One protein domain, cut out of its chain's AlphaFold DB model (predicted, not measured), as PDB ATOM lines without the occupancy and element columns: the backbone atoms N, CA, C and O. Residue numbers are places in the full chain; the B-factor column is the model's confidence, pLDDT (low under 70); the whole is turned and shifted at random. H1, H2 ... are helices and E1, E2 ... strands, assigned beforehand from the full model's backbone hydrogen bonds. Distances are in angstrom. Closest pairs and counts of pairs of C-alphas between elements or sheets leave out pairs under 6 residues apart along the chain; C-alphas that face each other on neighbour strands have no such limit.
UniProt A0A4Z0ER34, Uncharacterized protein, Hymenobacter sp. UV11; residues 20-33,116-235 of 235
ATOM      1  N   LEU A  20     121.295 144.371 154.364       91.00
ATOM      2  CA  LEU A  20     120.965 143.245 153.499       91.00
ATOM      3  C   LEU A  20     120.833 143.716 152.054       91.00
ATOM      4  O   LEU A  20     120.016 144.577 151.733       91.00
ATOM      5  N   GLU A  21     121.626 143.117 151.179       92.19
ATOM      6  CA  GLU A  21     121.523 143.275 149.738       92.19
ATOM      7  C   GLU A  21     120.763 142.087 149.158       92.19
ATOM      8  O   GLU A  21     121.209 140.943 149.263       92.19
ATOM      9  N   LEU A  22     119.608 142.356 148.548       89.62
ATOM     10  CA  LEU A  22     118.870 141.329 147.827       89.62
ATOM     11  C   LEU A  22     119.682 140.895 146.608       89.62
ATOM     12  O   LEU A  22     120.036 141.718 145.766       89.62
ATOM     13  N   LEU A  23     119.931 139.596 146.505       86.31
ATOM     14  CA  LEU A  23     120.581 139.018 145.341       86.31
ATOM     15  C   LEU A  23     119.539 138.746 144.260       86.31
ATOM     16  O   LEU A  23     118.433 138.277 144.547       86.31
ATOM     17  N   ALA A  24     119.890 139.052 143.013       84.88
ATOM     18  CA  ALA A  24     119.084 138.630 141.880       84.88
ATOM     19  C   ALA A  24     119.083 137.098 141.813       84.88
ATOM     20  O   ALA A  24     120.127 136.465 141.982       84.88
ATOM     21  N   ALA A  25     117.909 136.518 141.567       85.06
ATOM     22  CA  ALA A  25     117.821 135.096 141.284       85.06
ATOM     23  C   ALA A  25     118.580 134.797 139.983       85.06
ATOM     24  O   ALA A  25     118.489 135.555 139.016       85.06
ATOM     25  N   GLY A  26     119.322 133.699 139.978       83.56
ATOM     26  CA  GLY A  26     120.115 133.246 138.845       83.56
ATOM     27  C   GLY A  26     120.537 131.796 139.037       83.56
ATOM     28  O   GLY A  26     120.018 131.097 139.908       83.56
ATOM     29  N   ASP A  27     121.515 131.352 138.257       79.56
ATOM     30  CA  ASP A  27     121.888 129.934 138.198       79.56
ATOM     31  C   ASP A  27     122.486 129.394 139.505       79.56
ATOM     32  O   ASP A  27     122.501 128.189 139.735       79.56
ATOM     33  N   SER A  28     122.954 130.276 140.389       85.62
ATOM     34  CA  SER A  28     123.636 129.911 141.639       85.62
ATOM     35  C   SER A  28     122.915 130.390 142.900       85.62
ATOM     36  O   SER A  28     123.288 129.997 144.004       85.62
ATOM     37  N   ILE A  29     121.898 131.251 142.766       91.31
ATOM     38  CA  ILE A  29     121.155 131.849 143.884       91.31
ATOM     39  C   ILE A  29     119.658 131.839 143.573       91.31
ATOM     40  O   ILE A  29     119.222 132.296 142.521       91.31
ATOM     41  N   GLY A  30     118.878 131.318 144.516       85.00
ATOM     42  CA  GLY A  30     117.430 131.188 144.441       85.00
ATOM     43  C   GLY A  30     116.635 132.366 145.017       85.00
ATOM     44  O   GLY A  30     117.192 133.422 145.323       85.00
ATOM     45  N   PRO A  31     115.312 132.195 145.185       89.75
ATOM     46  CA  PRO A  31     114.613 130.907 145.241       89.75
ATOM     47  C   PRO A  31     114.344 130.306 143.858       89.75
ATOM     48  O   PRO A  31     113.720 130.941 143.009       89.75
ATOM     49  N   ARG A  32     114.771 129.057 143.652       90.06
ATOM     50  CA  ARG A  32     114.402 128.247 142.484       90.06
ATOM     51  C   ARG A  32     113.605 127.032 142.957       90.06
ATOM     52  O   ARG A  32     114.158 126.242 143.721       90.06
ATOM     53  N   PRO A  33     112.326 126.882 142.573       89.06
ATOM     54  CA  PRO A  33     111.587 125.649 142.821       89.06
ATOM     55  C   PRO A  33     112.350 124.470 142.223       89.06
ATOM     56  O   PRO A  33     112.769 124.548 141.071       89.06
ATOM     57  N   ARG A 116     110.956 124.735 159.728       82.50
ATOM     58  CA  ARG A 116     111.802 123.554 159.470       82.50
ATOM     59  C   ARG A 116     113.211 123.999 159.067       82.50
ATOM     60  O   ARG A 116     113.332 125.054 158.468       82.50
ATOM     61  N   PRO A 117     114.254 123.200 159.352       86.69
ATOM     62  CA  PRO A 117     115.611 123.579 158.985       86.69
ATOM     63  C   PRO A 117     115.807 123.578 157.467       86.69
ATOM     64  O   PRO A 117     115.357 122.656 156.784       86.69
ATOM     65  N   GLU A 118     116.563 124.548 156.969       92.19
ATOM     66  CA  GLU A 118     117.229 124.477 155.678       92.19
ATOM     67  C   GLU A 118     118.335 123.425 155.710       92.19
ATOM     68  O   GLU A 118     118.881 123.055 156.759       92.19
ATOM     69  N   VAL A 119     118.670 122.935 154.523       92.31
ATOM     70  CA  VAL A 119     119.562 121.794 154.352       92.31
ATOM     71  C   VAL A 119     120.717 122.183 153.456       92.31
ATOM     72  O   VAL A 119     120.493 122.653 152.350       92.31
ATOM     73  N   LEU A 120     121.941 121.964 153.927       93.50
ATOM     74  CA  LEU A 120     123.142 121.972 153.103       93.50
ATOM     75  C   LEU A 120     123.461 120.534 152.712       93.50
ATOM     76  O   LEU A 120     123.688 119.698 153.590       93.50
ATOM     77  N   ILE A 121     123.500 120.270 151.414       91.75
ATOM     78  CA  ILE A 121     123.969 119.016 150.842       91.75
ATOM     79  C   ILE A 121     125.292 119.299 150.142       91.75
ATOM     80  O   ILE A 121     125.354 120.150 149.257       91.75
ATOM     81  N   ASN A 122     126.334 118.594 150.564       91.38
ATOM     82  CA  ASN A 122     127.625 118.570 149.900       91.38
ATOM     83  C   ASN A 122     127.739 117.265 149.121       91.38
ATOM     84  O   ASN A 122     127.525 116.189 149.682       91.38
ATOM     85  N   PHE A 123     128.092 117.389 147.852       88.62
ATOM     86  CA  PHE A 123     128.467 116.280 146.998       88.62
ATOM     87  C   PHE A 123     129.950 116.362 146.718       88.62
ATOM     88  O   PHE A 123     130.455 117.425 146.358       88.62
ATOM     89  N   TYR A 124     130.621 115.231 146.855       88.44
ATOM     90  CA  TYR A 124     132.016 115.059 146.506       88.44
ATOM     91  C   TYR A 124     132.133 113.883 145.546       88.44
ATOM     92  O   TYR A 124     131.558 112.828 145.807       88.44
ATOM     93  N   SER A 125     132.865 114.066 144.454       86.38
ATOM     94  CA  SER A 125     133.177 113.008 143.496       86.38
ATOM     95  C   SER A 125     134.667 112.998 143.188       86.38
ATOM     96  O   SER A 125     135.328 114.040 143.213       86.38
ATOM     97  N   ALA A 126     135.182 111.815 142.884       87.31
ATOM     98  CA  ALA A 126     136.547 111.611 142.450       87.31
ATOM     99  C   ALA A 126     136.593 110.615 141.287       87.31
ATOM    100  O   ALA A 126     135.952 109.563 141.339       87.31
ATOM    101  N   ILE A 127     137.376 110.943 140.263       85.31
ATOM    102  CA  ILE A 127     137.653 110.089 139.106       85.31
ATOM    103  C   ILE A 127     139.145 109.793 139.113       85.31
ATOM    104  O   ILE A 127     139.943 110.726 139.070       85.31
ATOM    105  N   TYR A 128     139.527 108.517 139.131       87.62
ATOM    106  CA  TYR A 128     140.931 108.109 139.163       87.62
ATOM    107  C   TYR A 128     141.293 107.212 137.978       87.62
ATOM    108  O   TYR A 128     140.510 106.370 137.543       87.62
ATOM    109  N   GLY A 129     142.520 107.372 137.494       87.12
ATOM    110  CA  GLY A 129     143.198 106.491 136.551       87.12
ATOM    111  C   GLY A 129     144.601 106.148 137.052       87.12
ATOM    112  O   GLY A 129     145.006 106.535 138.145       87.12
ATOM    113  N   SER A 130     145.376 105.418 136.250       85.38
ATOM    114  CA  SER A 130     146.661 104.864 136.703       85.38
ATOM    115  C   SER A 130     147.668 105.919 137.184       85.38
ATOM    116  O   SER A 130     148.429 105.640 138.103       85.38
ATOM    117  N   GLY A 131     147.662 107.121 136.595       88.12
ATOM    118  CA  GLY A 131     148.632 108.183 136.894       88.12
ATOM    119  C   GLY A 131     148.123 109.351 137.735       88.12
ATOM    120  O   GLY A 131     148.912 110.238 138.057       88.12
ATOM    121  N   GLY A 132     146.841 109.373 138.091       91.94
ATOM    122  CA  GLY A 132     146.236 110.528 138.743       91.94
ATOM    123  C   GLY A 132     144.718 110.528 138.650       91.94
ATOM    124  O   GLY A 132     144.106 109.506 138.338       91.94
ATOM    125  N   GLY A 133     144.112 111.681 138.889       91.44
ATOM    126  CA  GLY A 133     142.670 111.846 138.834       91.44
ATOM    127  C   GLY A 133     142.209 113.283 138.987       91.44
ATOM    128  O   GLY A 133     142.997 114.223 138.913       91.44
ATOM    129  N   SER A 134     140.911 113.426 139.204       90.06
ATOM    130  CA  SER A 134     140.248 114.709 139.388       90.06
ATOM    131  C   SER A 134     139.217 114.583 140.497       90.06
ATOM    132  O   SER A 134     138.469 113.604 140.543       90.06
ATOM    133  N   THR A 135     139.161 115.574 141.383       91.12
ATOM    134  CA  THR A 135     138.159 115.659 142.444       91.12
ATOM    135  C   THR A 135     137.296 116.897 142.281       91.12
ATOM    136  O   THR A 135     137.779 118.010 142.065       91.12
ATOM    137  N   TYR A 136     135.993 116.684 142.425       91.00
ATOM    138  CA  TYR A 136     134.944 117.672 142.232       91.00
ATOM    139  C   TYR A 136     134.114 117.762 143.504       91.00
ATOM    140  O   TYR A 136     133.876 116.758 144.177       91.00
ATOM    141  N   ALA A 137     133.645 118.958 143.840       92.25
ATOM    142  CA  ALA A 137     132.653 119.107 144.895       92.25
ATOM    143  C   ALA A 137     131.655 120.206 144.568       92.25
ATOM    144  O   ALA A 137     132.030 121.233 144.001       92.25
ATOM    145  N   SER A 138     130.412 120.001 144.995       91.94
ATOM    146  CA  SER A 138     129.322 120.960 144.854       91.94
ATOM    147  C   SER A 138     128.499 121.029 146.134       91.94
ATOM    148  O   SER A 138     128.200 120.013 146.759       91.94
ATOM    149  N   ASP A 139     128.118 122.242 146.514       94.06
ATOM    150  CA  ASP A 139     127.326 122.538 147.702       94.06
ATOM    151  C   ASP A 139     125.981 123.151 147.308       94.06
ATOM    152  O   ASP A 139     125.914 124.087 146.503       94.06
ATOM    153  N   TYR A 140     124.914 122.656 147.928       93.19
ATOM    154  CA  TYR A 140     123.539 123.064 147.663       93.19
ATOM    155  C   TYR A 140     122.825 123.379 148.970       93.19
ATOM    156  O   TYR A 140     122.825 122.561 149.888       93.19
ATOM    157  N   VAL A 141     122.191 124.546 149.056       94.06
ATOM    158  CA  VAL A 141     121.369 124.951 150.201       94.06
ATOM    159  C   VAL A 141     119.904 124.973 149.791       94.06
ATOM    160  O   VAL A 141     119.546 125.652 148.828       94.06
ATOM    161  N   PHE A 142     119.056 124.284 150.549       92.00
ATOM    162  CA  PHE A 142     117.633 124.121 150.261       92.00
ATOM    163  C   PHE A 142     116.743 124.622 151.384       92.00
ATOM    164  O   PHE A 142     117.021 124.365 152.554       92.00
ATOM    165  N   ASP A 143     115.605 125.194 151.005       91.44
ATOM    166  CA  ASP A 143     114.427 125.284 151.858       91.44
ATOM    167  C   ASP A 143     113.482 124.106 151.568       91.44
ATOM    168  O   ASP A 143     112.740 124.097 150.583       91.44
ATOM    169  N   ILE A 144     113.485 123.121 152.469       88.56
ATOM    170  CA  ILE A 144     112.610 121.930 152.449       88.56
ATOM    171  C   ILE A 144     111.261 122.142 153.169       88.56
ATOM    172  O   ILE A 144     110.472 121.202 153.338       88.56
ATOM    173  N   SER A 145     111.024 123.343 153.699       84.69
ATOM    174  CA  SER A 145     109.752 123.748 154.305       84.69
ATOM    175  C   SER A 145     108.732 124.166 153.246       84.69
ATOM    176  O   SER A 145     107.528 123.986 153.447       84.69
ATOM    177  N   SER A 146     109.223 124.657 152.108       83.00
ATOM    178  CA  SER A 146     108.430 124.997 150.933       83.00
ATOM    179  C   SER A 146     107.916 123.752 150.189       83.00
ATOM    180  O   SER A 146     108.465 122.654 150.293       83.00
ATOM    181  N   SER A 147     106.805 123.912 149.462       84.75
ATOM    182  CA  SER A 147     106.225 122.875 148.601       84.75
ATOM    183  C   SER A 147     105.897 123.484 147.231       84.75
ATOM    184  O   SER A 147     104.909 124.220 147.139       84.75
ATOM    185  N   PRO A 148     106.672 123.185 146.172       86.38
ATOM    186  CA  PRO A 148     107.839 122.291 146.162       86.38
ATOM    187  C   PRO A 148     109.027 122.861 146.962       86.38
ATOM    188  O   PRO A 148     109.065 124.080 147.154       86.38
ATOM    189  N   PRO A 149     109.978 122.012 147.410       89.12
ATOM    190  CA  PRO A 149     111.245 122.467 147.974       89.12
ATOM    191  C   PRO A 149     111.954 123.463 147.052       89.12
ATOM    192  O   PRO A 149     111.842 123.386 145.827       89.12
ATOM    193  N   GLN A 150     112.702 124.393 147.637       90.62
ATOM    194  CA  GLN A 150     113.379 125.456 146.899       90.62
ATOM    195  C   GLN A 150     114.890 125.359 147.066       90.62
ATOM    196  O   GLN A 150     115.404 125.292 148.180       90.62
ATOM    197  N   LEU A 151     115.609 125.426 145.952       91.69
ATOM    198  CA  LEU A 151     117.046 125.651 145.923       91.69
ATOM    199  C   LEU A 151     117.322 127.131 146.185       91.69
ATOM    200  O   LEU A 151     116.884 128.005 145.434       91.69
ATOM    201  N   LEU A 152     118.038 127.404 147.271       92.88
ATOM    202  CA  LEU A 152     118.402 128.744 147.729       92.88
ATOM    203  C   LEU A 152     119.782 129.164 147.227       92.88
ATOM    204  O   LEU A 152     119.986 130.330 146.899       92.88
ATOM    205  N   LEU A 153     120.730 128.228 147.177       94.19
ATOM    206  CA  LEU A 153     122.101 128.472 146.741       94.19
ATOM    207  C   LEU A 153     122.688 127.186 146.166       94.19
ATOM    208  O   LEU A 153     122.516 126.128 146.758       94.19
ATOM    209  N   GLN A 154     123.403 127.295 145.052       93.12
ATOM    210  CA  GLN A 154     124.184 126.217 144.445       93.12
ATOM    211  C   GLN A 154     125.572 126.740 144.094       93.12
ATOM    212  O   GLN A 154     125.701 127.849 143.572       93.12
ATOM    213  N   ALA A 155     126.605 125.945 144.352       93.25
ATOM    214  CA  ALA A 155     127.960 126.296 143.965       93.25
ATOM    215  C   ALA A 155     128.843 125.062 143.766       93.25
ATOM    216  O   ALA A 155     128.974 124.256 144.683       93.25
ATOM    217  N   SER A 156     129.551 124.991 142.639       93.50
ATOM    218  CA  SER A 156     130.738 124.139 142.494       93.50
ATOM    219  C   SER A 156     131.835 124.703 143.397       93.50
ATOM    220  O   SER A 156     132.198 125.881 143.290       93.50
ATOM    221  N   THR A 157     132.313 123.920 144.357       95.00
ATOM    222  CA  THR A 157     133.228 124.357 145.420       95.00
ATOM    223  C   THR A 157     134.608 123.729 145.356       95.00
ATOM    224  O   THR A 157     135.496 124.228 146.048       95.00
ATOM    225  N   ARG A 158     134.832 122.717 144.514       94.81
ATOM    226  CA  ARG A 158     136.154 122.112 144.305       94.81
ATOM    227  C   ARG A 158     136.319 121.629 142.869       94.81
ATOM    228  O   ARG A 158     135.411 120.999 142.339       94.81
ATOM    229  N   PHE A 159     137.495 121.892 142.315       93.94
ATOM    230  CA  PHE A 159     138.047 121.250 141.129       93.94
ATOM    231  C   PHE A 159     139.551 121.112 141.367       93.94
ATOM    232  O   PHE A 159     140.255 122.121 141.432       93.94
ATOM    233  N   ILE A 160     140.027 119.888 141.593       94.19
ATOM    234  CA  ILE A 160     141.439 119.598 141.867       94.19
ATOM    235  C   ILE A 160     141.871 118.444 140.975       94.19
ATOM    236  O   ILE A 160     141.238 117.393 140.986       94.19
ATOM    237  N   MET A 161     142.950 118.642 140.232       92.69
ATOM    238  CA  MET A 161     143.678 117.590 139.539       92.69
ATOM    239  C   MET A 161     144.694 116.983 140.499       92.69
ATOM    240  O   MET A 161     145.384 117.701 141.221       92.69
ATOM    241  N   GLU A 162     144.792 115.664 140.492       92.69
ATOM    242  CA  GLU A 162     145.678 114.906 141.364       92.69
ATOM    243  C   GLU A 162     146.632 114.067 140.513       92.69
ATOM    244  O   GLU A 162     146.215 113.432 139.544       92.69
ATOM    245  N   ALA A 163     147.912 114.039 140.868       92.75
ATOM    246  CA  ALA A 163     148.922 113.194 140.241       92.75
ATOM    247  C   ALA A 163     149.504 112.238 141.282       92.75
ATOM    248  O   ALA A 163     149.844 112.636 142.395       92.75
ATOM    249  N   PHE A 164     149.630 110.957 140.935       93.62
ATOM    250  CA  PHE A 164     150.019 109.930 141.902       93.62
ATOM    251  C   PHE A 164     151.542 109.744 141.955       93.62
ATOM    252  O   PHE A 164     152.123 109.223 140.996       93.62
ATOM    253  N   PRO A 165     152.216 110.066 143.084       93.38
ATOM    254  CA  PRO A 165     153.680 110.018 143.162       93.38
ATOM    255  C   PRO A 165     154.264 108.629 142.896       93.38
ATOM    256  O   PRO A 165     155.310 108.504 142.267       93.38
ATOM    257  N   ALA A 166     153.576 107.576 143.345       92.00
ATOM    258  CA  ALA A 166     154.014 106.199 143.128       92.00
ATOM    259  C   ALA A 166     154.031 105.829 141.637       92.00
ATOM    260  O   ALA A 166     154.956 105.156 141.187       92.00
ATOM    261  N   TYR A 167     153.044 106.298 140.869       93.06
ATOM    262  CA  TYR A 167     152.994 106.058 139.432       93.06
ATOM    263  C   TYR A 167     154.093 106.837 138.703       93.06
ATOM    264  O   TYR A 167     154.824 106.251 137.910       93.06
ATOM    265  N   ALA A 168     154.286 108.120 139.031       92.31
ATOM    266  CA  ALA A 168     155.389 108.917 138.486       92.31
ATOM    267  C   ALA A 168     156.756 108.244 138.734       92.31
ATOM    268  O   ALA A 168     157.548 108.070 137.807       92.31
ATOM    269  N   ALA A 169     156.986 107.743 139.954       93.81
ATOM    270  CA  ALA A 169     158.213 107.033 140.311       93.81
ATOM    271  C   ALA A 169     158.433 105.745 139.495       93.81
ATOM    272  O   ALA A 169     159.568 105.445 139.124       93.81
ATOM    273  N   MET A 170     157.371 104.997 139.162       94.69
ATOM    274  CA  MET A 170     157.465 103.818 138.282       94.69
ATOM    275  C   MET A 170     157.948 104.165 136.867       94.69
ATOM    276  O   MET A 170     158.510 103.304 136.188       94.69
ATOM    277  N   HIS A 171     157.760 105.413 136.438       93.25
ATOM    278  CA  HIS A 171     158.196 105.928 135.141       93.25
ATOM    279  C   HIS A 171     159.497 106.745 135.207       93.25
ATOM    280  O   HIS A 171     159.944 107.257 134.185       93.25
ATOM    281  N   GLY A 172     160.154 106.794 136.372       93.62
ATOM    282  CA  GLY A 172     161.425 107.498 136.561       93.62
ATOM    283  C   GLY A 172     161.290 108.993 136.856       93.62
ATOM    284  O   GLY A 172     162.305 109.686 136.872       93.62
ATOM    285  N   ASP A 173     160.075 109.472 137.127       92.38
ATOM    286  CA  ASP A 173     159.794 110.863 137.474       92.38
ATOM    287  C   ASP A 173     159.682 111.056 138.995       92.38
ATOM    288  O   ASP A 173     159.420 110.126 139.760       92.38
ATOM    289  N   THR A 174     159.878 112.288 139.461       92.69
ATOM    290  CA  THR A 174     159.635 112.688 140.855       92.69
ATOM    291  C   THR A 174     158.769 113.935 140.857       92.69
ATOM    292  O   THR A 174     159.108 114.921 140.207       92.69
ATOM    293  N   LEU A 175     157.646 113.871 141.572       89.44
ATOM    294  CA  LEU A 175     156.743 115.002 141.745       89.44
ATOM    295  C   LEU A 175     157.136 115.785 142.996       89.44
ATOM    296  O   LEU A 175     157.330 115.206 144.067       89.44
ATOM    297  N   GLU A 176     157.200 117.101 142.863       90.12
ATOM    298  CA  GLU A 176     157.218 118.016 143.997       90.12
ATOM    299  C   GLU A 176     155.846 118.035 144.686       90.12
ATOM    300  O   GLU A 176     154.821 117.720 144.080       90.12
ATOM    301  N   ALA A 177     155.802 118.424 145.963       86.94
ATOM    302  CA  ALA A 177     154.564 118.392 146.751       86.94
ATOM    303  C   ALA A 177     153.427 119.237 146.140       86.94
ATOM    304  O   ALA A 177     152.262 118.868 146.249       86.94
ATOM    305  N   ASP A 178     153.764 120.344 145.477       84.62
ATOM    306  CA  ASP A 178     152.824 121.247 144.804       84.62
ATOM    307  C   ASP A 178     152.379 120.762 143.412       84.62
ATOM    308  O   ASP A 178     151.571 121.428 142.770       84.62
ATOM    309  N   GLN A 179     152.899 119.619 142.953       86.00
ATOM    310  CA  GLN A 179     152.501 118.937 141.715       86.00
ATOM    311  C   GLN A 179     151.585 117.735 141.979       86.00
ATOM    312  O   GLN A 179     151.105 117.116 141.034       86.00
ATOM    313  N   VAL A 180     151.382 117.369 143.248       91.12
ATOM    314  CA  VAL A 180     150.528 116.236 143.637       91.12
ATOM    315  C   VAL A 180     149.055 116.610 143.556       91.12
ATOM    316  O   VAL A 180     148.262 115.803 143.088       91.12
ATOM    317  N   GLU A 181     148.697 117.818 143.988       92.50
ATOM    318  CA  GLU A 181     147.343 118.364 143.905       92.50
ATOM    319  C   GLU A 181     147.416 119.789 143.360       92.50
ATOM    320  O   GLU A 181     148.128 120.630 143.912       92.50
ATOM    321  N   GLU A 182     146.656 120.070 142.306       93.38
ATOM    322  CA  GLU A 182     146.585 121.395 141.698       93.38
ATOM    323  C   GLU A 182     145.147 121.760 141.327       93.38
ATOM    324  O   GLU A 182     144.410 120.958 140.757       93.38
ATOM    325  N   GLY A 183     144.731 122.985 141.641       94.94
ATOM    326  CA  GLY A 183     143.430 123.516 141.245       94.94
ATOM    327  C   GLY A 183     142.857 124.482 142.267       94.94
ATOM    328  O   GLY A 183     143.584 125.262 142.879       94.94
ATOM    329  N   PHE A 184     141.537 124.468 142.445       96.19
ATOM    330  CA  PHE A 184     140.847 125.459 143.261       96.19
ATOM    331  C   PHE A 184     139.795 124.841 144.171       96.19
ATOM    332  O   PHE A 184     139.063 123.916 143.812       96.19
ATOM    333  N   LYS A 185     139.673 125.416 145.368       96.44
ATOM    334  CA  LYS A 185     138.632 125.044 146.323       96.44
ATOM    335  C   LYS A 185     138.092 126.234 147.099       96.44
ATOM    336  O   LYS A 185     138.754 127.251 147.299       96.44
ATOM    337  N   ARG A 186     136.880 126.080 147.610       97.00
ATOM    338  CA  ARG A 186     136.284 126.915 148.655       97.00
ATOM    339  C   ARG A 186     135.391 126.055 149.538       97.00
ATOM    340  O   ARG A 186     135.203 124.873 149.291       97.00
ATOM    341  N   SER A 187     134.825 126.660 150.571       96.25
ATOM    342  CA  SER A 187     133.883 126.000 151.466       96.25
ATOM    343  C   SER A 187     132.611 126.815 151.608       96.25
ATOM    344  O   SER A 187     132.661 128.048 151.692       96.25
ATOM    345  N   ILE A 188     131.489 126.105 151.689       96.31
ATOM    346  CA  ILE A 188     130.205 126.652 152.105       96.31
ATOM    347  C   ILE A 188     129.818 126.020 153.437       96.31
ATOM    348  O   ILE A 188     129.959 124.815 153.645       96.31
ATOM    349  N   LYS A 189     129.383 126.846 154.389       95.56
ATOM    350  CA  LYS A 189     129.014 126.389 155.733       95.56
ATOM    351  C   LYS A 189     127.729 127.049 156.192       95.56
ATOM    352  O   LYS A 189     127.519 128.232 155.952       95.56
ATOM    353  N   LEU A 190     126.916 126.297 156.925       93.75
ATOM    354  CA  LEU A 190     125.818 126.856 157.707       93.75
ATOM    355  C   LEU A 190     126.360 127.256 159.086       93.75
ATOM    356  O   LEU A 190     126.966 126.426 159.771       93.75
ATOM    357  N   GLN A 191     126.175 128.515 159.485       92.12
ATOM    358  CA  GLN A 191     126.542 129.005 160.815       92.12
ATOM    359  C   GLN A 191     125.480 129.970 161.354       92.12
ATOM    360  O   GLN A 191     125.269 131.054 160.815       92.12
ATOM    361  N   GLY A 192     124.841 129.594 162.464       88.69
ATOM    362  CA  GLY A 192     123.768 130.381 163.070       88.69
ATOM    363  C   GLY A 192     122.582 130.545 162.116       88.69
ATOM    364  O   GLY A 192     121.916 129.575 161.783       88.69
ATOM    365  N   HIS A 193     122.340 131.776 161.673       90.06
ATOM    366  CA  HIS A 193     121.273 132.123 160.724       90.06
ATOM    367  C   HIS A 193     121.825 132.512 159.345       90.06
ATOM    368  O   HIS A 193     121.220 133.291 158.606       90.06
ATOM    369  N   GLN A 194     123.040 132.057 159.032       93.44
ATOM    370  CA  GLN A 194     123.787 132.496 157.862       93.44
ATOM    371  C   GLN A 194     124.395 131.317 157.103       93.44
ATOM    372  O   GLN A 194     124.775 130.293 157.677       93.44
ATOM    373  N   VAL A 195     124.527 131.511 155.795       95.88
ATOM    374  CA  VAL A 195     125.383 130.718 154.920       95.88
ATOM    375  C   VAL A 195     126.680 131.495 154.725       95.88
ATOM    376  O   VAL A 195     126.676 132.659 154.325       95.88
ATOM    377  N   LEU A 196     127.801 130.860 155.031       96.81
ATOM    378  CA  LEU A 196     129.130 131.420 154.846       96.81
ATOM    379  C   LEU A 196     129.753 130.848 153.586       96.81
ATOM    380  O   LEU A 196     129.914 129.633 153.488       96.81
ATOM    381  N   VAL A 197     130.143 131.725 152.667       97.12
ATOM    382  CA  VAL A 197     130.862 131.371 151.442       97.12
ATOM    383  C   VAL A 197     132.292 131.872 151.588       97.12
ATOM    384  O   VAL A 197     132.527 133.081 151.668       97.12
ATOM    385  N   SER A 198     133.264 130.960 151.654       97.19
ATOM    386  CA  SER A 198     134.673 131.357 151.725       97.19
ATOM    387  C   SER A 198     135.195 131.830 150.361       97.19
ATOM    388  O   SER A 198     134.647 131.442 149.325       97.19
ATOM    389  N   PRO A 199     136.289 132.612 150.328       96.56
ATOM    390  CA  PRO A 199     137.017 132.872 149.090       96.56
ATOM    391  C   PRO A 199     137.437 131.576 148.397       96.56
ATOM    392  O   PRO A 199     137.671 130.561 149.063       96.56
ATOM    393  N   ILE A 200     137.552 131.648 147.071       96.12
ATOM    394  CA  ILE A 200     138.234 130.629 146.274       96.12
ATOM    395  C   ILE A 200     139.726 130.708 146.599       96.12
ATOM    396  O   ILE A 200     140.309 131.794 146.584       96.12
ATOM    397  N   LYS A 201     140.318 129.563 146.918       95.44
ATOM    398  CA  LYS A 201     141.745 129.386 147.169       95.44
ATOM    399  C   LYS A 201     142.326 128.465 146.105       95.44
ATOM    400  O   LYS A 201     141.683 127.475 145.757       95.44
ATOM    401  N   ALA A 202     143.511 128.812 145.622       95.00
ATOM    402  CA  ALA A 202     144.317 127.916 144.811       95.00
ATOM    403  C   ALA A 202     144.980 126.854 145.697       95.00
ATOM    404  O   ALA A 202     145.324 127.125 146.851       95.00
ATOM    405  N   GLU A 203     145.173 125.674 145.132       92.81
ATOM    406  CA  GLU A 203     145.979 124.576 145.650       92.81
ATOM    407  C   GLU A 203     147.014 124.224 144.580       92.81
ATOM    408  O   GLU A 203     146.694 124.252 143.392       92.81
ATOM    409  N   GLY A 204     148.239 123.903 144.985       88.88
ATOM    410  CA  GLY A 204     149.320 123.598 144.047       88.88
ATOM    411  C   GLY A 204     150.045 124.833 143.507       88.88
ATOM    412  O   GLY A 204     150.110 125.877 144.166       88.88
ATOM    413  N   ARG A 205     150.671 124.675 142.337       83.56
ATOM    414  CA  ARG A 205     151.691 125.596 141.816       83.56
ATOM    415  C   ARG A 205     151.134 126.772 141.012       83.56
ATOM    416  O   ARG A 205     151.735 127.846 141.086       83.56
ATOM    417  N   ASP A 206     150.041 126.599 140.267       81.12
ATOM    418  CA  ASP A 206     149.473 127.649 139.412       81.12
ATOM    419  C   ASP A 206     148.188 128.289 139.985       81.12
ATOM    420  O   ASP A 206     147.072 127.827 139.726       81.12
ATOM    421  N   PRO A 207     148.300 129.403 140.737       78.31
ATOM    422  CA  PRO A 207     147.138 130.113 141.265       78.31
ATOM    423  C   PRO A 207     146.365 130.927 140.216       78.31
ATOM    424  O   PRO A 207     145.275 131.411 140.529       78.31
ATOM    425  N   GLU A 208     146.910 131.097 139.009       78.00
ATOM    426  CA  GLU A 208     146.304 131.866 137.910       78.00
ATOM    427  C   GLU A 208     145.737 130.954 136.808       78.00
ATOM    428  O   GLU A 208     145.282 131.438 135.770       78.00
ATOM    429  N   SER A 209     145.728 129.637 137.041       83.50
ATOM    430  CA  SER A 209     145.151 128.659 136.124       83.50
ATOM    431  C   SER A 209     143.687 128.981 135.794       83.50
ATOM    432  O   SER A 209     142.884 129.361 136.657       83.50
ATOM    433  N   SER A 210     143.310 128.759 134.531       87.00
ATOM    434  CA  SER A 210     141.933 128.925 134.051       87.00
ATOM    435  C   SER A 210     140.943 127.990 134.751       87.00
ATOM    436  O   SER A 210     139.744 128.243 134.721       87.00
ATOM    437  N   TRP A 211     141.419 126.952 135.451       89.56
ATOM    438  CA  TRP A 211     140.574 126.048 136.240       89.56
ATOM    439  C   TRP A 211     139.804 126.752 137.358       89.56
ATOM    440  O   TRP A 211     138.840 126.209 137.893       89.56
ATOM    441  N   ARG A 212     140.174 127.989 137.709       90.69
ATOM    442  CA  ARG A 212     139.384 128.814 138.626       90.69
ATOM    443  C   ARG A 212     137.959 129.040 138.121       90.69
ATOM    444  O   ARG A 212     137.053 129.218 138.940       90.69
ATOM    445  N   GLU A 213     137.771 129.067 136.804       90.25
ATOM    446  CA  GLU A 213     136.480 129.292 136.151       90.25
ATOM    447  C   GLU A 213     135.542 128.078 136.263       90.25
ATOM    448  O   GLU A 213     134.329 128.258 136.186       90.25
ATOM    449  N   GLU A 214     136.072 126.887 136.576       90.62
ATOM    450  CA  GLU A 214     135.284 125.671 136.856       90.62
ATOM    451  C   GLU A 214     134.470 125.787 138.157       90.62
ATOM    452  O   GLU A 214     133.444 125.130 138.352       90.62
ATOM    453  N   LEU A 215     134.903 126.649 139.086       93.25
ATOM    454  CA  LEU A 215     134.134 126.955 140.288       93.25
ATOM    455  C   LEU A 215     133.099 128.038 139.978       93.25
ATOM    456  O   LEU A 215     133.379 129.042 139.327       93.25
ATOM    457  N   THR A 216     131.902 127.914 140.552       92.50
ATOM    458  CA  THR A 216     130.862 128.944 140.411       92.50
ATOM    459  C   THR A 216     131.379 130.307 140.896       92.50
ATOM    460  O   THR A 216     131.895 130.414 142.006       92.50
ATOM    461  N   GLN A 217     131.197 131.399 140.157       91.69
ATOM    462  CA  GLN A 217     131.732 132.713 140.560       91.69
ATOM    463  C   GLN A 217     130.858 133.438 141.608       91.69
ATOM    464  O   GLN A 217     130.582 134.633 141.518       91.69
ATOM    465  N   LEU A 218     130.408 132.705 142.632       91.81
ATOM    466  CA  LEU A 218     129.688 133.250 143.779       91.81
ATOM    467  C   LEU A 218     130.649 134.044 144.692       91.81
ATOM    468  O   LEU A 218     131.654 133.477 145.138       91.81
ATOM    469  N   PRO A 219     130.358 135.323 145.010       93.19
ATOM    470  CA  PRO A 219     131.218 136.129 145.870       93.19
ATOM    471  C   PRO A 219     131.434 135.517 147.259       93.19
ATOM    472  O   PRO A 219     130.546 134.910 147.848       93.19
ATOM    473  N   ALA A 220     132.614 135.731 147.836       95.44
ATOM    474  CA  ALA A 220     132.831 135.390 149.235       95.44
ATOM    475  C   ALA A 220     132.026 136.322 150.155       95.44
ATOM    476  O   ALA A 220     131.834 137.511 149.858       95.44
ATOM    477  N   GLY A 221     131.595 135.800 151.299       95.62
ATOM    478  CA  GLY A 221     130.955 136.595 152.338       95.62
ATOM    479  C   GLY A 221     129.881 135.846 153.109       95.62
ATOM    480  O   GLY A 221     129.799 134.616 153.104       95.62
ATOM    481  N   ARG A 222     129.064 136.639 153.799       96.06
ATOM    482  CA  ARG A 222     127.969 136.173 154.640       96.06
ATOM    483  C   ARG A 222     126.659 136.352 153.889       96.06
ATOM    484  O   ARG A 222     126.396 137.412 153.322       96.06
ATOM    485  N   TYR A 223     125.847 135.309 153.895       95.38
ATOM    486  CA  TYR A 223     124.558 135.270 153.230       95.38
ATOM    487  C   TYR A 223     123.488 134.931 154.254       95.38
ATOM    488  O   TYR A 223     123.704 134.101 155.134       95.38
ATOM    489  N   ARG A 224     122.330 135.565 154.146       93.31
ATOM    490  CA  ARG A 224     121.208 135.383 155.058       93.31
ATOM    491  C   ARG A 224     119.983 134.943 154.281       93.31
ATOM    492  O   ARG A 224     119.624 135.574 153.289       93.31
ATOM    493  N   TYR A 225     119.341 133.887 154.762       91.25
ATOM    494  CA  TYR A 225     118.039 133.473 154.270       91.25
ATOM    495  C   TYR A 225     116.945 134.188 155.064       91.25
ATOM    496  O   TYR A 225     116.968 134.208 156.296       91.25
ATOM    497  N   GLN A 226     116.008 134.827 154.369       88.31
ATOM    498  CA  GLN A 226     114.875 135.490 154.997       88.31
ATOM    499  C   GLN A 226     113.681 135.519 154.042       88.31
ATOM    500  O   GLN A 226     113.776 136.016 152.922       88.31
ATOM    501  N   SER A 227     112.527 135.038 154.514       85.56
ATOM    502  CA  SER A 227     111.248 135.139 153.796       85.56
ATOM    503  C   SER A 227     111.301 134.580 152.365       85.56
ATOM    504  O   SER A 227     110.860 135.249 151.426       85.56
ATOM    505  N   GLY A 228     111.866 133.384 152.169       86.12
ATOM    506  CA  GLY A 228     111.938 132.779 150.834       86.12
ATOM    507  C   GLY A 228     113.091 133.275 149.965       86.12
ATOM    508  O   GLY A 228     113.142 132.921 148.795       86.12
ATOM    509  N   ARG A 229     113.990 134.136 150.464       90.06
ATOM    510  CA  ARG A 229     115.035 134.762 149.636       90.06
ATOM    511  C   ARG A 229     116.396 134.801 150.311       90.06
ATOM    512  O   ARG A 229     116.495 134.929 151.529       90.06
ATOM    513  N   MET A 230     117.438 134.745 149.485       93.06
ATOM    514  CA  MET A 230     118.825 134.916 149.905       93.06
ATOM    515  C   MET A 230     119.264 136.374 149.761       93.06
ATOM    516  O   MET A 230     119.072 137.011 148.723       93.06
ATOM    517  N   PHE A 231     119.901 136.882 150.807       94.00
ATOM    518  CA  PHE A 231     120.491 138.211 150.866       94.00
ATOM    519  C   PHE A 231     121.982 138.087 151.134       94.00
ATOM    520  O   PHE A 231     122.401 137.233 151.915       94.00
ATOM    521  N   ARG A 232     122.786 138.967 150.547       94.50
ATOM    522  CA  ARG A 232     124.172 139.157 150.975       94.50
ATOM    523  C   ARG A 232     124.202 140.162 152.118       94.50
ATOM    524  O   ARG A 232     123.580 141.220 152.039       94.50
ATOM    525  N   VAL A 233     124.922 139.834 153.179       93.50
ATOM    526  CA  VAL A 233     125.176 140.753 154.288       93.50
ATOM    527  C   VAL A 233     126.338 141.659 153.884       93.50
ATOM    528  O   VAL A 233     127.432 141.169 153.598       93.50
ATOM    529  N   ARG A 234     126.097 142.970 153.829       87.75
ATOM    530  CA  ARG A 234     127.136 143.977 153.589       87.75
ATOM    531  C   ARG A 234     127.824 144.350 154.901       87.75
ATOM    532  O   ARG A 234     127.173 144.425 155.945       87.75
ATOM    533  N   GLU A 235     129.134 144.560 154.821       70.69
ATOM    534  CA  GLU A 235     129.996 145.014 155.925       70.69
ATOM    535  C   GLU A 235     130.248 146.521 155.865       70.69
ATOM    536  O   GLU A 235     130.323 147.062 154.736       70.69
TER     537      GLU A 235
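What this domain is: This is residues 20 to 33 and 116 to 235 of the 235 residues of an uncharacterized protein of Hymenobacter sp. UV11 (UniProt A0A4Z0ER34). Look for a loose two-sheet sandwich drawn out to one side: the long strands E3, E4 and E5 run side by side through one sheet, and a smaller, strongly twisted sheet of E1, E11, E10, E8 and E7 is partly face to face with it at one end, its strands crossed over theirs. Toward the other end E6 and E9 continue the long sheet beside E5, the short helix H2 covers E6, and the short helix H1 lies beyond the end of E5. The printed part has 134 residues, in the order E1 E2 E3 E4 E5 H1 E6 E7 E8 E9 H2 E10 E11, and its class is mostly strand. The sheet E2 E3 E4 E5 E6 E9 is branched at E5, the other runs E1 E11 E10 E8 E7, and the neighbours in both are antiparallel. The whole is loose, with a radius of gyration of the C-alphas of 17.9 A, and elongated, spanning 60 by 31 by 25 A.

How they stand to each other: Start at E1, residues 20 to 22, an edge strand antiparallel to E11, residues 229 to 234; N 21 and O 232 are 2.9 A apart, within hydrogen-bond range. Next, E2, residues 29 to 33, is antiparallel to E5, residues 150 to 163, with N 30 and O 152 at 2.8 A. Beyond the cut, E3, residues 118 to 129, and E4, residues 132 to 143, form a hairpin, with N 123 and O 138 at 2.8 A. E4 and E5 form another, with N 135 and O 160 at 2.8 A; E3, E4 and E5 are a meander, each strand the antiparallel neighbour of the one before. E5 bends by 53 degrees at residue 153; E2 and E6, residues 181 to 185, lie on one side of it and E4 on the other side. N 161 and O 182 of E5 and E6 are 2.8 A apart. E6 runs on into E7, residues 188 to 191, across a break of 2 residues, at 48 degrees. E7 and E8, residues 194 to 197, form a hairpin, with N 196 and O 189 at 2.8 A. E9, residues 201 to 203, is back beside E6, with N 203 and O 183 at 2.8 A. H2, residues 210 to 214, is on the branched sheet, over E6, at a height of 8.3 A; the closest C-alphas of the two are those of Phe 184 and Arg 212, 5.9 A apart. E10, residues 221 to 226, is antiparallel to E8, with N 223 and O 195 at 2.8 A, and forms a hairpin with E11, with N 231 and O 224 at 2.8 A. The two sheets make a sandwich, two sheets face to face, their strands at 38 degrees; for instance, the closest C-alphas of E2 and E11, those of Pro 31 and Arg 229, are 5.9 A apart. H1, residues 165 to 170, is only just not on the branched sheet, with 4 pairs of C-alphas within 10 A. In H1 every O i to N i+4 pair is within hydrogen-bond range; in H2 0 of 1 is, beside 2 of 2 O i to N i+3 pairs.

Where its parts are: Find C-alpha 20 at (120.965, 143.245, 153.499), where E1 begins. From C-alpha 118 at (117.229, 124.477, 155.678) E3 runs 36.9 A to residue 129. E4 is 37.4 A long and E5 38.2 A, ending at C-alpha 163 at (148.922, 113.194, 140.241). E10 measures 16.3 A, and E11 15.7 A, ending at C-alpha 234 at (127.136, 143.977, 153.589).

The domain as a whole: The two C-alphas farthest apart are those of Gly 172 and Ser 227, at 59.8 A. Residues 34 to 115 are not printed, and C-alphas 33 and 116 are 16.8 A apart across the cut. Of the links that are printed whole, none is long. The mean pLDDT of the printed part is 90.7, and no printed residue is under 70.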